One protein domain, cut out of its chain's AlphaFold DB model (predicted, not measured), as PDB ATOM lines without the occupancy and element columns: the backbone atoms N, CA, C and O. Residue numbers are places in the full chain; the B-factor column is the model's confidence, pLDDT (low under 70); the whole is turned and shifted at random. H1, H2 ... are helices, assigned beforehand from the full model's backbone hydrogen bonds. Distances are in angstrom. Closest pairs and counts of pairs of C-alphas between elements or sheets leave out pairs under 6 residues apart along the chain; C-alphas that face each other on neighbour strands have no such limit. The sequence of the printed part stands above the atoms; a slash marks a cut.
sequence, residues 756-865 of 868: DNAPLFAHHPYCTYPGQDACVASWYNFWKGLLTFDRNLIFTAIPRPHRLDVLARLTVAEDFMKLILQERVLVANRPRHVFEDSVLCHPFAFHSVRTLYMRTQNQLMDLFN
ATOM      1  N   ASP A 756      -9.586  51.641  -6.878       87.81
ATOM      2  CA  ASP A 756      -9.489  52.185  -5.523       87.81
ATOM      3  C   ASP A 756     -10.745  51.970  -4.664       87.81
ATOM      4  O   ASP A 756     -10.650  52.121  -3.446       87.81
ATOM      5  N   ASN A 757     -11.875  51.537  -5.241       89.31
ATOM      6  CA  ASN A 757     -13.128  51.243  -4.533       89.31
ATOM      7  C   ASN A 757     -13.666  49.841  -4.876       89.31
ATOM      8  O   ASN A 757     -14.232  49.610  -5.944       89.31
ATOM      9  N   ALA A 758     -13.544  48.898  -3.936       89.38
ATOM     10  CA  ALA A 758     -14.132  47.565  -4.075       89.38
ATOM     11  C   ALA A 758     -15.659  47.581  -3.853       89.38
ATOM     12  O   ALA A 758     -16.133  48.276  -2.947       89.38
ATOM     13  N   PRO A 759     -16.453  46.803  -4.616       91.50
ATOM     14  CA  PRO A 759     -17.902  46.783  -4.459       91.50
ATOM     15  C   PRO A 759     -18.290  46.200  -3.096       91.50
ATOM     16  O   PRO A 759     -17.822  45.129  -2.699       91.50
ATOM     17  N   LEU A 760     -19.162  46.916  -2.388       89.62
ATOM     18  CA  LEU A 760     -19.649  46.537  -1.063       89.62
ATOM     19  C   LEU A 760     -20.551  45.299  -1.144       89.62
ATOM     20  O   LEU A 760     -21.391  45.195  -2.039       89.62
ATOM     21  N   PHE A 761     -20.421  44.384  -0.184       89.38
ATOM     22  CA  PHE A 761     -21.250  43.181  -0.070       89.38
ATOM     23  C   PHE A 761     -21.777  42.999   1.359       89.38
ATOM     24  O   PHE A 761     -21.190  43.490   2.325       89.38
ATOM     25  N   ALA A 762     -22.895  42.284   1.507       86.19
ATOM     26  CA  ALA A 762     -23.438  41.937   2.818       86.19
ATOM     27  C   ALA A 762     -22.584  40.837   3.470       86.19
ATOM     28  O   ALA A 762     -22.517  39.715   2.971       86.19
ATOM     29  N   HIS A 763     -21.918  41.158   4.579       86.38
ATOM     30  CA  HIS A 763     -21.065  40.213   5.299       86.38
ATOM     31  C   HIS A 763     -21.884  39.058   5.898       86.38
ATOM     32  O   HIS A 763     -22.920  39.282   6.525       86.38
ATOM     33  N   HIS A 764     -21.423  37.814   5.728       85.25
ATOM     34  CA  HIS A 764     -22.169  36.644   6.189       85.25
ATOM     35  C   HIS A 764     -22.179  36.548   7.732       85.25
ATOM     36  O   HIS A 764     -21.098  36.571   8.330       85.25
ATOM     37  N   PRO A 765     -23.342  36.365   8.398       81.75
ATOM     38  CA  PRO A 765     -23.442  36.389   9.866       81.75
ATOM     39  C   PRO A 765     -22.574  35.366  10.609       81.75
ATOM     40  O   PRO A 765     -22.219  35.593  11.760       81.75
ATOM     41  N   TYR A 766     -22.227  34.252   9.957       81.62
ATOM     42  CA  TYR A 766     -21.413  33.175  10.531       81.62
ATOM     43  C   TYR A 766     -19.983  33.117   9.964       81.62
ATOM     44  O   TYR A 766     -19.333  32.079  10.053       81.62
ATOM     45  N   CYS A 767     -19.487  34.181   9.320       81.25
ATOM     46  CA  CYS A 767     -18.091  34.224   8.875       81.25
ATOM     47  C   CYS A 767     -17.136  34.251  10.084       81.25
ATOM     48  O   CYS A 767     -17.251  35.113  10.951       81.25
ATOM     49  N   THR A 768     -16.197  33.305  10.132       71.38
ATOM     50  CA  THR A 768     -15.245  33.101  11.239       71.38
ATOM     51  C   THR A 768     -13.883  33.772  11.026       71.38
ATOM     52  O   THR A 768     -12.990  33.623  11.861       71.38
ATOM     53  N   TYR A 769     -13.710  34.515   9.929       73.88
ATOM     54  CA  TYR A 769     -12.533  35.356   9.692       73.88
ATOM     55  C   TYR A 769     -12.444  36.462  10.774       73.88
ATOM     56  O   TYR A 769     -13.494  36.868  11.279       73.88
ATOM     57  N   PRO A 770     -11.247  36.940  11.192       62.28
ATOM     58  CA  PRO A 770     -11.090  37.747  12.409       62.28
ATOM     59  C   PRO A 770     -11.616  39.189  12.275       62.28
ATOM     60  O   PRO A 770     -10.857  40.151  12.182       62.28
ATOM     61  N   GLY A 771     -12.940  39.330  12.323       69.12
ATOM     62  CA  GLY A 771     -13.673  40.589  12.217       69.12
ATOM     63  C   GLY A 771     -14.194  40.866  10.805       69.12
ATOM     64  O   GLY A 771     -13.543  40.571   9.801       69.12
ATOM     65  N   GLN A 772     -15.373  41.493  10.737       79.62
ATOM     66  CA  GLN A 772     -15.977  41.957   9.485       79.62
ATOM     67  C   GLN A 772     -15.035  42.901   8.721       79.62
ATOM     68  O   GLN A 772     -14.892  42.774   7.507       79.62
ATOM     69  N   ASP A 773     -14.333  43.785   9.432       82.88
ATOM     70  CA  ASP A 773     -13.398  44.744   8.836       82.88
ATOM     71  C   ASP A 773     -12.200  44.051   8.169       82.88
ATOM     72  O   ASP A 773     -11.774  44.455   7.089       82.88
ATOM     73  N   ALA A 774     -11.696  42.955   8.751       83.44
ATOM     74  CA  ALA A 774     -10.633  42.153   8.146       83.44
ATOM     75  C   ALA A 774     -11.120  41.436   6.875       83.44
ATOM     76  O   ALA A 774     -10.396  41.380   5.883       83.44
ATOM     77  N   CYS A 775     -12.358  40.934   6.878       84.88
ATOM     78  CA  CYS A 775     -12.986  40.300   5.714       84.88
ATOM     79  C   CYS A 775     -13.173  41.304   4.560       84.88
ATOM     80  O   CYS A 775     -12.846  41.005   3.411       84.88
ATOM     81  N   VAL A 776     -13.605  42.532   4.870       86.44
ATOM     82  CA  VAL A 776     -13.732  43.629   3.894       86.44
ATOM     83  C   VAL A 776     -12.362  44.113   3.397       86.44
ATOM     84  O   VAL A 776     -12.198  44.322   2.198       86.44
ATOM     85  N   ALA A 777     -11.353  44.230   4.264       87.06
ATOM     86  CA  ALA A 777      -9.989  44.591   3.860       87.06
ATOM     87  C   ALA A 777      -9.321  43.502   2.995       87.06
ATOM     88  O   ALA A 777      -8.596  43.805   2.046       87.06
ATOM     89  N   SER A 778      -9.589  42.226   3.286       86.00
ATOM     90  CA  SER A 778      -9.157  41.092   2.465       86.00
ATOM     91  C   SER A 778      -9.814  41.123   1.076       86.00
ATOM     92  O   SER A 778      -9.109  41.055   0.065       86.00
ATOM     93  N   TRP A 779     -11.136  41.343   1.013       89.69
ATOM     94  CA  TRP A 779     -11.865  41.562  -0.241       89.69
ATOM     95  C   TRP A 779     -11.297  42.733  -1.050       89.69
ATOM     96  O   TRP A 779     -11.058  42.592  -2.246       89.69
ATOM     97  N   TYR A 780     -11.017  43.864  -0.396       89.38
ATOM     98  CA  TYR A 780     -10.449  45.053  -1.032       89.38
ATOM     99  C   TYR A 780      -9.108  44.767  -1.720       89.38
ATOM    100  O   TYR A 780      -8.930  45.071  -2.900       89.38
ATOM    101  N   ASN A 781      -8.175  44.130  -1.005       86.19
ATOM    102  CA  ASN A 781      -6.860  43.783  -1.545       86.19
ATOM    103  C   ASN A 781      -6.964  42.789  -2.713       86.19
ATOM    104  O   ASN A 781      -6.263  42.931  -3.716       86.19
ATOM    105  N   PHE A 782      -7.866  41.809  -2.604       86.38
ATOM    106  CA  PHE A 782      -8.146  40.849  -3.668       86.38
ATOM    107  C   PHE A 782      -8.725  41.531  -4.921       86.38
ATOM    108  O   PHE A 782      -8.191  41.354  -6.014       86.38
ATOM    109  N   TRP A 783      -9.751  42.373  -4.762       89.31
ATOM    110  CA  TRP A 783     -10.373  43.149  -5.841       89.31
ATOM    111  C   TRP A 783      -9.376  44.070  -6.556       89.31
ATOM    112  O   TRP A 783      -9.308  44.096  -7.788       89.31
ATOM    113  N   LYS A 784      -8.538  44.782  -5.795       87.44
ATOM    114  CA  LYS A 784      -7.513  45.667  -6.353       87.44
ATOM    115  C   LYS A 784      -6.463  44.894  -7.157       87.44
ATOM    116  O   LYS A 784      -6.093  45.320  -8.251       87.44
ATOM    117  N   GLY A 785      -6.029  43.728  -6.675       82.88
ATOM    118  CA  GLY A 785      -5.147  42.823  -7.424       82.88
ATOM    119  C   GLY A 785      -5.784  42.246  -8.697       82.88
ATOM    120  O   GLY A 785      -5.113  42.111  -9.722       82.88
ATOM    121  N   LEU A 786      -7.092  41.973  -8.649       83.94
ATOM    122  CA  LEU A 786      -7.895  41.460  -9.760       83.94
ATOM    123  C   LEU A 786      -8.011  42.489 -10.903       83.94
ATOM    124  O   LEU A 786      -7.764  42.152 -12.057       83.94
ATOM    125  N   LEU A 787      -8.285  43.765 -10.596       85.12
ATOM    126  CA  LEU A 787      -8.373  44.832 -11.610       85.12
ATOM    127  C   LEU A 787      -7.014  45.365 -12.100       85.12
ATOM    128  O   LEU A 787      -6.905  45.810 -13.249       85.12
ATOM    129  N   THR A 788      -5.968  45.317 -11.272       83.12
ATOM    130  CA  THR A 788      -4.595  45.691 -11.685       83.12
ATOM    131  C   THR A 788      -3.885  44.586 -12.476       83.12
ATOM    132  O   THR A 788      -2.854  44.842 -13.104       83.12
ATOM    133  N   PHE A 789      -4.448  43.373 -12.509       75.88
ATOM    134  CA  PHE A 789      -3.838  42.171 -13.081       75.88
ATOM    135  C   PHE A 789      -2.461  41.891 -12.465       75.88
ATOM    136  O   PHE A 789      -1.455  41.757 -13.178       75.88
ATOM    137  N   ASP A 790      -2.401  41.814 -11.134       68.62
ATOM    138  CA  ASP A 790      -1.180  41.396 -10.449       68.62
ATOM    139  C   ASP A 790      -0.820  39.944 -10.820       68.62
ATOM    140  O   ASP A 790      -1.648  39.029 -10.773       68.62
ATOM    141  N   ARG A 791       0.451  39.729 -11.176       61.44
ATOM    142  CA  ARG A 791       1.020  38.417 -11.519       61.44
ATOM    143  C   ARG A 791       1.035  37.449 -10.334       61.44
ATOM    144  O   ARG A 791       1.195  36.254 -10.556       61.44
ATOM    145  N   ASN A 792       0.888  37.951  -9.107       59.69
ATOM    146  CA  ASN A 792       0.819  37.126  -7.899       59.69
ATOM    147  C   ASN A 792      -0.590  36.572  -7.616       59.69
ATOM    148  O   ASN A 792      -0.718  35.651  -6.814       59.69
ATOM    149  N   LEU A 793      -1.639  37.128  -8.241       59.31
ATOM    150  CA  LEU A 793      -3.044  36.767  -7.986       59.31
ATOM    151  C   LEU A 793      -3.750  36.139  -9.192       59.31
ATOM    152  O   LEU A 793      -4.649  35.324  -9.004       59.31
ATOM    153  N   ILE A 794      -3.350  36.488 -10.420       55.41
ATOM    154  CA  ILE A 794      -3.946  35.951 -11.648       55.41
ATOM    155  C   ILE A 794      -2.924  35.089 -12.392       55.41
ATOM    156  O   ILE A 794      -1.801  35.527 -12.653       55.41
ATOM    157  N   PHE A 795      -3.335  33.879 -12.785       54.44
ATOM    158  CA  PHE A 795      -2.546  32.992 -13.643       54.44
ATOM    159  C   PHE A 795      -2.049  33.710 -14.909       54.44
ATOM    160  O   PHE A 795      -2.784  34.451 -15.563       54.44
ATOM    161  N   THR A 796      -0.827  33.388 -15.332       52.34
ATOM    162  CA  THR A 796      -0.191  33.908 -16.557       52.34
ATOM    163  C   THR A 796      -0.907  33.537 -17.863       52.34
ATOM    164  O   THR A 796      -0.504  34.018 -18.920       52.34
ATOM    165  N   ALA A 797      -1.950  32.705 -17.803       55.12
ATOM    166  CA  ALA A 797      -2.722  32.219 -18.945       55.12
ATOM    167  C   ALA A 797      -3.931  33.097 -19.330       55.12
ATOM    168  O   ALA A 797      -4.446  32.941 -20.433       55.12
ATOM    169  N   ILE A 798      -4.398  34.007 -18.462       62.41
ATOM    170  CA  ILE A 798      -5.559  34.863 -18.771       62.41
ATOM    171  C   ILE A 798      -5.101  36.083 -19.597       62.41
ATOM    172  O   ILE A 798      -4.236  36.835 -19.131       62.41
ATOM    173  N   PRO A 799      -5.663  36.324 -20.803       68.12
ATOM    174  CA  PRO A 799      -5.369  37.521 -21.587       68.12
ATOM    175  C   PRO A 799      -5.696  38.794 -20.802       68.12
ATOM    176  O   PRO A 799      -6.763  38.907 -20.201       68.12
ATOM    177  N   ARG A 800      -4.791  39.777 -20.813       75.94
ATOM    178  CA  ARG A 800      -5.008  41.056 -20.120       75.94
ATOM    179  C   ARG A 800      -5.910  41.962 -20.971       75.94
ATOM    180  O   ARG A 800      -5.441  42.411 -22.018       75.94
ATOM    181  N   PRO A 801      -7.149  42.278 -20.549       80.75
ATOM    182  CA  PRO A 801      -7.994  43.227 -21.261       80.75
ATOM    183  C   PRO A 801      -7.387  44.634 -21.221       80.75
ATOM    184  O   PRO A 801      -6.712  45.033 -20.258       80.75
ATOM    185  N   HIS A 802      -7.655  45.399 -22.282       83.88
ATOM    186  CA  HIS A 802      -7.180  46.769 -22.441       83.88
ATOM    187  C   HIS A 802      -7.566  47.645 -21.234       83.88
ATOM    188  O   HIS A 802      -8.557  47.370 -20.555       83.88
ATOM    189  N   ARG A 803      -6.797  48.707 -20.931       83.06
ATOM    190  CA  ARG A 803      -7.050  49.540 -19.735       83.06
ATOM    191  C   ARG A 803      -8.482  50.083 -19.709       83.06
ATOM    192  O   ARG A 803      -9.105  50.051 -18.661       83.06
ATOM    193  N   LEU A 804      -8.982  50.523 -20.863       85.75
ATOM    194  CA  LEU A 804     -10.302  51.146 -21.020       85.75
ATOM    195  C   LEU A 804     -11.451  50.147 -21.229       85.75
ATOM    196  O   LEU A 804     -12.604  50.560 -21.278       85.75
ATOM    197  N   ASP A 805     -11.164  48.848 -21.367       87.62
ATOM    198  CA  ASP A 805     -12.205  47.827 -21.531       87.62
ATOM    199  C   ASP A 805     -12.756  47.418 -20.156       87.62
ATOM    200  O   ASP A 805     -12.407  46.383 -19.585       87.62
ATOM    201  N   VAL A 806     -13.569  48.310 -19.580       88.88
ATOM    202  CA  VAL A 806     -14.168  48.134 -18.249       88.88
ATOM    203  C   VAL A 806     -15.055  46.891 -18.208       88.88
ATOM    204  O   VAL A 806     -15.024  46.167 -17.215       88.88
ATOM    205  N   LEU A 807     -15.795  46.599 -19.285       88.50
ATOM    206  CA  LEU A 807     -16.632  45.404 -19.339       88.50
ATOM    207  C   LEU A 807     -15.781  44.136 -19.304       88.50
ATOM    208  O   LEU A 807     -15.981  43.343 -18.393       88.50
ATOM    209  N   ALA A 808     -14.780  43.969 -20.176       87.25
ATOM    210  CA  ALA A 808     -13.939  42.767 -20.149       87.25
ATOM    211  C   ALA A 808     -13.191  42.593 -18.810       87.25
ATOM    212  O   ALA A 808     -12.981  41.469 -18.352       87.25
ATOM    213  N   ARG A 809     -12.828  43.695 -18.139       88.94
ATOM    214  CA  ARG A 809     -12.251  43.683 -16.781       88.94
ATOM    215  C   ARG A 809     -13.231  43.150 -15.738       88.94
ATOM    216  O   ARG A 809     -12.852  42.307 -14.926       88.94
ATOM    217  N   LEU A 810     -14.481  43.609 -15.776       90.69
ATOM    218  CA  LEU A 810     -15.537  43.148 -14.877       90.69
ATOM    219  C   LEU A 810     -16.012  41.722 -15.222       90.69
ATOM    220  O   LEU A 810     -16.296  40.965 -14.300       90.69
ATOM    221  N   THR A 811     -16.010  41.311 -16.495       89.12
ATOM    222  CA  THR A 811     -16.270  39.922 -16.923       89.12
ATOM    223  C   THR A 811     -15.220  38.969 -16.353       89.12
ATOM    224  O   THR A 811     -15.585  37.994 -15.706       89.12
ATOM    225  N   VAL A 812     -13.922  39.279 -16.492       87.12
ATOM    226  CA  VAL A 812     -12.847  38.468 -15.884       87.12
ATOM    227  C   VAL A 812     -13.002  38.397 -14.362       87.12
ATOM    228  O   VAL A 812     -12.793  37.334 -13.780       87.12
ATOM    229  N   ALA A 813     -13.411  39.489 -13.709       88.06
ATOM    230  CA  ALA A 813     -13.672  39.485 -12.271       88.06
ATOM    231  C   ALA A 813     -14.898  38.633 -11.881       88.06
ATOM    232  O   ALA A 813     -14.843  37.900 -10.892       88.06
ATOM    233  N   GLU A 814     -15.988  38.689 -12.653       90.06
ATOM    234  CA  GLU A 814     -17.177  37.859 -12.440       90.06
ATOM    235  C   GLU A 814     -16.857  36.370 -12.653       90.06
ATOM    236  O   GLU A 814     -17.206  35.544 -11.813       90.06
ATOM    237  N   ASP A 815     -16.154  36.023 -13.732       85.69
ATOM    238  CA  ASP A 815     -15.829  34.639 -14.082       85.69
ATOM    239  C   ASP A 815     -14.803  34.017 -13.128       85.69
ATOM    240  O   ASP A 815     -14.953  32.861 -12.733       85.69
ATOM    241  N   PHE A 816     -13.825  34.790 -12.645       83.88
ATOM    242  CA  PHE A 816     -12.929  34.331 -11.580       83.88
ATOM    243  C   PHE A 816     -13.695  34.068 -10.269       83.88
ATOM    244  O   PHE A 816     -13.424  33.091  -9.571       83.88
ATOM    245  N   MET A 817     -14.717  34.875  -9.956       86.00
ATOM    246  CA  MET A 817     -15.606  34.617  -8.816       86.00
ATOM    247  C   MET A 817     -16.547  33.417  -9.044       86.00
ATOM    248  O   MET A 817     -16.832  32.697  -8.084       86.00
ATOM    249  N   LYS A 818     -16.981  33.131 -10.284       85.88
ATOM    250  CA  LYS A 818     -17.690  31.877 -10.628       85.88
ATOM    251  C   LYS A 818     -16.799  30.662 -10.380       85.88
ATOM    252  O   LYS A 818     -17.237  29.737  -9.700       85.88
ATOM    253  N   LEU A 819     -15.549  30.694 -10.852       80.81
ATOM    254  CA  LEU A 819     -14.562  29.637 -10.606       80.81
ATOM    255  C   LEU A 819     -14.338  29.425  -9.103       80.81
ATOM    256  O   LEU A 819     -14.403  28.289  -8.641       80.81
ATOM    257  N   ILE A 820     -14.196  30.498  -8.311       79.38
ATOM    258  CA  ILE A 820     -14.066  30.396  -6.846       79.38
ATOM    259  C   ILE A 820     -15.232  29.625  -6.205       79.38
ATOM    260  O   ILE A 820     -15.002  28.829  -5.292       79.38
ATOM    261  N   LEU A 821     -16.464  29.845  -6.679       81.62
ATOM    262  CA  LEU A 821     -17.671  29.182  -6.174       81.62
ATOM    263  C   LEU A 821     -17.833  27.740  -6.682       81.62
ATOM    264  O   LEU A 821     -18.311  26.891  -5.928       81.62
ATOM    265  N   GLN A 822     -17.438  27.460  -7.928       75.50
ATOM    266  CA  GLN A 822     -17.526  26.137  -8.560       75.50
ATOM    267  C   GLN A 822     -16.442  25.172  -8.053       75.50
ATOM    268  O   GLN A 822     -16.737  24.022  -7.741       75.50
ATOM    269  N   GLU A 823     -15.206  25.644  -7.877       61.59
ATOM    270  CA  GLU A 823     -14.050  24.873  -7.383       61.59
ATOM    271  C   GLU A 823     -14.112  24.526  -5.876       61.59
ATOM    272  O   GLU A 823     -13.091  24.274  -5.235       61.59
ATOM    273  N   ARG A 824     -15.303  24.422  -5.272       52.44
ATOM    274  CA  ARG A 824     -15.454  23.816  -3.933       52.44
ATOM    275  C   ARG A 824     -15.161  22.301  -3.918       52.44
ATOM    276  O   ARG A 824     -15.305  21.664  -2.877       52.44
ATOM    277  N   VAL A 825     -14.711  21.735  -5.043       44.28
ATOM    278  CA  VAL A 825     -14.306  20.334  -5.222       44.28
ATOM    279  C   VAL A 825     -12.844  20.239  -5.701       44.28
ATOM    280  O   VAL A 825     -12.558  20.230  -6.891       44.28
ATOM    281  N   LEU A 826     -11.930  20.113  -4.731       43.81
ATOM    282  CA  LEU A 826     -10.648  19.386  -4.806       43.81
ATOM    283  C   LEU A 826      -9.716  19.609  -6.027       43.81
ATOM    284  O   LEU A 826      -9.628  18.754  -6.906       43.81
ATOM    285  N   VAL A 827      -8.841  20.626  -5.972       38.50
ATOM    286  CA  VAL A 827      -7.561  20.627  -6.724       38.50
ATOM    287  C   VAL A 827      -6.405  21.092  -5.828       38.50
ATOM    288  O   VAL A 827      -6.420  22.196  -5.294       38.50
ATOM    289  N   ALA A 828      -5.360  20.268  -5.688       39.16
ATOM    290  CA  ALA A 828      -4.233  20.511  -4.771       39.16
ATOM    291  C   ALA A 828      -3.200  21.565  -5.244       39.16
ATOM    292  O   ALA A 828      -2.209  21.796  -4.558       39.16
ATOM    293  N   ASN A 829      -3.429  22.200  -6.399       45.88
ATOM    294  CA  ASN A 829      -2.547  23.194  -7.033       45.88
ATOM    295  C   ASN A 829      -3.198  24.591  -7.134       45.88
ATOM    296  O   ASN A 829      -2.850  25.381  -8.014       45.88
ATOM    297  N   ARG A 830      -4.159  24.909  -6.259       52.38
ATOM    298  CA  ARG A 830      -4.795  26.232  -6.244       52.38
ATOM    299  C   ARG A 830      -3.798  27.316  -5.787       52.38
ATOM    300  O   ARG A 830      -3.143  27.125  -4.758       52.38
ATOM    301  N   PRO A 831      -3.667  28.453  -6.496       50.16
ATOM    302  CA  PRO A 831      -2.900  29.586  -5.998       50.16
ATOM    303  C   PRO A 831      -3.625  30.194  -4.793       50.16
ATOM    304  O   PRO A 831      -4.805  30.536  -4.881       50.16
ATOM    305  N   ARG A 832      -2.914  30.341  -3.669       54.53
ATOM    306  CA  ARG A 832      -3.471  30.974  -2.468       54.53
ATOM    307  C   ARG A 832      -3.852  32.418  -2.766       54.53
ATOM    308  O   ARG A 832      -2.997  33.200  -3.182       54.53
ATOM    309  N   HIS A 833      -5.103  32.781  -2.508       64.00
ATOM    310  CA  HIS A 833      -5.608  34.135  -2.729       64.00
ATOM    311  C   HIS A 833      -5.967  34.808  -1.400       64.00
ATOM    312  O   HIS A 833      -6.426  34.161  -0.468       64.00
ATOM    313  N   VAL A 834      -5.779  36.129  -1.295       63.53
ATOM    314  CA  VAL A 834      -5.901  36.865  -0.011       63.53
ATOM    315  C   VAL A 834      -7.281  36.702   0.656       63.53
ATOM    316  O   VAL A 834      -7.391  36.788   1.876       63.53
ATOM    317  N   PHE A 835      -8.317  36.417  -0.142       71.62
ATOM    318  CA  PHE A 835      -9.715  36.222   0.270       71.62
ATOM    319  C   PHE A 835     -10.118  34.748   0.505       71.62
ATOM    320  O   PHE A 835     -11.300  34.452   0.680       71.62
ATOM    321  N   GLU A 836      -9.169  33.807   0.494       68.12
ATOM    322  CA  GLU A 836      -9.426  32.358   0.572       68.12
ATOM    323  C   GLU A 836     -10.115  31.938   1.882       68.12
ATOM    324  O   GLU A 836     -11.132  31.248   1.840       68.12
ATOM    325  N   ASP A 837      -9.668  32.460   3.027       68.62
ATOM    326  CA  ASP A 837     -10.223  32.147   4.356       68.62
ATOM    327  C   ASP A 837     -11.681  32.627   4.569       68.62
ATOM    328  O   ASP A 837     -12.352  32.224   5.519       68.62
ATOM    329  N   SER A 838     -12.203  33.497   3.694       77.44
ATOM    330  CA  SER A 838     -13.530  34.131   3.823       77.44
ATOM    331  C   SER A 838     -14.643  33.394   3.055       77.44
ATOM    332  O   SER A 838     -15.585  34.011   2.555       77.44
ATOM    333  N   VAL A 839     -14.564  32.059   2.985       78.94
ATOM    334  CA  VAL A 839     -15.386  31.157   2.137       78.94
ATOM    335  C   VAL A 839     -16.901  31.410   2.180       78.94
ATOM    336  O   VAL A 839     -17.592  31.261   1.169       78.94
ATOM    337  N   LEU A 840     -17.445  31.799   3.337       83.81
ATOM    338  CA  LEU A 840     -18.880  32.067   3.509       83.81
ATOM    339  C   LEU A 840     -19.338  33.414   2.916       83.81
ATOM    340  O   LEU A 840     -20.521  33.587   2.640       83.81
ATOM    341  N   CYS A 841     -18.413  34.346   2.683       87.50
ATOM    342  CA  CYS A 841     -18.685  35.649   2.074       87.50
ATOM    343  C   CYS A 841     -18.551  35.640   0.542       87.50
ATOM    344  O   CYS A 841     -19.060  36.550  -0.113       87.50
ATOM    345  N   HIS A 842     -17.931  34.607  -0.049       88.38
ATOM    346  CA  HIS A 842     -17.733  34.493  -1.504       88.38
ATOM    347  C   HIS A 842     -19.025  34.660  -2.337       88.38
ATOM    348  O   HIS A 842     -18.968  35.391  -3.324       88.38
ATOM    349  N   PRO A 843     -20.197  34.086  -1.968       89.06
ATOM    350  CA  PRO A 843     -21.427  34.259  -2.752       89.06
ATOM    351  C   PRO A 843     -21.951  35.702  -2.748       89.06
ATOM    352  O   PRO A 843     -22.464  36.182  -3.756       89.06
ATOM    353  N   PHE A 844     -21.789  36.410  -1.627       89.94
ATOM    354  CA  PHE A 844     -22.211  37.803  -1.477       89.94
ATOM    355  C   PHE A 844     -21.287  38.741  -2.258       89.94
ATOM    356  O   PHE A 844     -21.772  39.610  -2.978       89.94
ATOM    357  N   ALA A 845     -19.970  38.516  -2.190       89.31
ATOM    358  CA  ALA A 845     -18.999  39.237  -3.009       89.31
ATOM    359  C   ALA A 845     -19.259  39.022  -4.513       89.31
ATOM    360  O   ALA A 845     -19.328  39.992  -5.263       89.31
ATOM    361  N   PHE A 846     -19.510  37.780  -4.950       91.19
ATOM    362  CA  PHE A 846     -19.900  37.471  -6.334       91.19
ATOM    363  C   PHE A 846     -21.176  38.210  -6.763       91.19
ATOM    364  O   PHE A 846     -21.203  38.819  -7.833       91.19
ATOM    365  N   HIS A 847     -22.217  38.214  -5.924       91.62
ATOM    366  CA  HIS A 847     -23.452  38.945  -6.208       91.62
ATOM    367  C   HIS A 847     -23.208  40.457  -6.355       91.62
ATOM    368  O   HIS A 847     -23.754  41.077  -7.272       91.62
ATOM    369  N   SER A 848     -22.345  41.048  -5.525       92.69
ATOM    370  CA  SER A 848     -21.955  42.457  -5.640       92.69
ATOM    371  C   SER A 848     -21.127  42.759  -6.895       92.69
ATOM    372  O   SER A 848     -21.384  43.772  -7.542       92.69
ATOM    373  N   VAL A 849     -20.200  41.879  -7.300       93.06
ATOM    374  CA  VAL A 849     -19.466  42.013  -8.576       93.06
ATOM    375  C   VAL A 849     -20.421  41.943  -9.766       93.06
ATOM    376  O   VAL A 849     -20.376  42.814 -10.629       93.06
ATOM    377  N   ARG A 850     -21.341  40.972  -9.788       92.44
ATOM    378  CA  ARG A 850     -22.336  40.829 -10.862       92.44
ATOM    379  C   ARG A 850     -23.318  42.005 -10.911       92.44
ATOM    380  O   ARG A 850     -23.699  42.452 -11.988       92.44
ATOM    381  N   THR A 851     -23.693  42.552  -9.753       91.88
ATOM    382  CA  THR A 851     -24.525  43.766  -9.659       91.88
ATOM    383  C   THR A 851     -23.784  44.991 -10.196       91.88
ATOM    384  O   THR A 851     -24.370  45.788 -10.927       91.88
ATOM    385  N   LEU A 852     -22.489  45.125  -9.888       92.56
ATOM    386  CA  LEU A 852     -21.631  46.171 -10.444       92.56
ATOM    387  C   LEU A 852     -21.477  46.019 -11.966       92.56
ATOM    388  O   LEU A 852     -21.709  46.991 -12.674       92.56
ATOM    389  N   TYR A 853     -21.186  44.816 -12.471       91.56
ATOM    390  CA  TYR A 853     -21.111  44.520 -13.908       91.56
ATOM    391  C   TYR A 853     -22.393  44.944 -14.643       91.56
ATOM    392  O   TYR A 853     -22.333  45.756 -15.565       91.56
ATOM    393  N   MET A 854     -23.562  44.472 -14.189       87.31
ATOM    394  CA  MET A 854     -24.856  44.794 -14.811       87.31
ATOM    395  C   MET A 854     -25.153  46.298 -14.770       87.31
ATOM    396  O   MET A 854     -25.665  46.864 -15.735       87.31
ATOM    397  N   ARG A 855     -24.796  46.972 -13.670       89.88
ATOM    398  CA  ARG A 855     -24.923  48.426 -13.552       89.88
ATOM    399  C   ARG A 855     -24.020  49.150 -14.550       89.88
ATOM    400  O   ARG A 855     -24.500  50.023 -15.263       89.88
ATOM    401  N   THR A 856     -22.743  48.783 -14.630       89.25
ATOM    402  CA  THR A 856     -21.781  49.401 -15.550       89.25
ATOM    403  C   THR A 856     -22.140  49.147 -17.013       89.25
ATOM    404  O   THR A 856     -21.991  50.058 -17.818       89.25
ATOM    405  N   GLN A 857     -22.677  47.971 -17.360       87.50
ATOM    406  CA  GLN A 857     -23.184  47.683 -18.706       87.50
ATOM    407  C   GLN A 857     -24.392  48.568 -19.059       87.50
ATOM    408  O   GLN A 857     -24.400  49.204 -20.111       87.50
ATOM    409  N   ASN A 858     -25.378  48.682 -18.164       83.50
ATOM    410  CA  ASN A 858     -26.587  49.476 -18.415       83.50
ATOM    411  C   ASN A 858     -26.331  50.995 -18.415       83.50
ATOM    412  O   ASN A 858     -27.016  51.734 -19.119       83.50
ATOM    413  N   GLN A 859     -25.346  51.464 -17.642       88.31
ATOM    414  CA  GLN A 859     -24.947  52.876 -17.571       88.31
ATOM    415  C   GLN A 859     -23.789  53.226 -18.524       88.31
ATOM    416  O   GLN A 859     -23.286  54.348 -18.496       88.31
ATOM    417  N   LEU A 860     -23.355  52.302 -19.392       88.81
ATOM    418  CA  LEU A 860     -22.160  52.485 -20.220       88.81
ATOM    419  C   LEU A 860     -22.268  53.700 -21.152       88.81
ATOM    420  O   LEU A 860     -21.304  54.441 -21.309       88.81
ATOM    421  N   MET A 861     -23.457  53.939 -21.715       90.81
ATOM    422  CA  MET A 861     -23.739  55.098 -22.568       90.81
ATOM    423  C   MET A 861     -23.772  56.426 -21.789       90.81
ATOM    424  O   MET A 861     -23.503  57.472 -22.373       90.81
ATOM    425  N   ASP A 862     -24.042  56.416 -20.475       90.38
ATOM    426  CA  ASP A 862     -24.005  57.644 -19.665       90.38
ATOM    427  C   ASP A 862     -22.585  58.238 -19.608       90.38
ATOM    428  O   ASP A 862     -22.432  59.454 -19.535       90.38
ATOM    429  N   LEU A 863     -21.548  57.395 -19.725       88.62
ATOM    430  CA  LEU A 863     -20.138  57.805 -19.754       88.62
ATOM    431  C   LEU A 863     -19.738  58.528 -21.051       88.62
ATOM    432  O   LEU A 863     -18.709  59.201 -21.065       88.62
ATOM    433  N   PHE A 864     -20.519  58.391 -22.126       88.69
ATOM    434  CA  PHE A 864     -20.272  59.042 -23.420       88.69
ATOM    435  C   PHE A 864     -21.085  60.327 -23.607       88.69
ATOM    436  O   PHE A 864     -20.882  61.024 -24.596       88.69
ATOM    437  N   ASN A 865     -21.976  60.675 -22.674       84.06
ATOM    438  CA  ASN A 865     -22.615  61.988 -22.674       84.06
ATOM    439  C   ASN A 865     -21.572  63.094 -22.445       84.06
ATOM    440  O   ASN A 865     -20.589  62.898 -21.723       84.06
TER     441      ASN A 865
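AT A GLANCE: This is residues 756 to 865 of the 868 residues of the protein "BTB domain-containing protein" of Gymnopilus dilepis (UniProt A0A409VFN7). Look first for H2 and H3, side by side as a helical hairpin, with H1 slanting past one side of the pair. Short H4 follows off the end of H3, and residues 825 to 830 stick out as a loop. The printed part has 110 residues with four named helices, H1 to H4 in chain order, and no named strand; it is all helix. It is compact, with radius of gyration of the C-alphas 14.4 A and spans of 45 by 32 by 23 A.

IN THESE COORDINATES: Find C-alpha 806 at (-14.168, 48.134, -18.249), where H2 begins; it runs to 822. H3 is residues 842 to 858 and H1 772 to 788; these three each measure 24.3 A. H4, residues 860 to 864, 7.5 A, ends at (-20.272, 59.042, -23.420).

HOW THE PARTS SIT: H2 and H3 touch at a shallow tilt of 24 degrees, opposite ways; their closest C-alphas, Met 817 and Phe 846, are 5.7 A apart. H1, with residues 786 to 787 alone, only just touches H2, with 3 pairs of C-alphas within 8 A, the closest Leu 787 and Arg 809 at 6.6 A. H1 and H3 are close but not clearly touching, the closest C-alphas, Trp 779 and Ala 845, 8.0 A apart. H4 is apart from H1 and H2, and meets H3 only through their link. Every O i to N i+4 pair is within hydrogen-bond range in H1, H2 and H3; H4 has 0 of 1, but 2 of 2 O i to N i+3 pairs.

THE WHOLE: The farthest C-alphas, Ala 828 and Asn 865, are 48.8 A apart. The printed part has no cut; the links H1 to H2 and H2 to H3 are long. Look for pLDDT under 70 at residues 770 to 771, 790 to 799, 823 to 834 and 836 to 837.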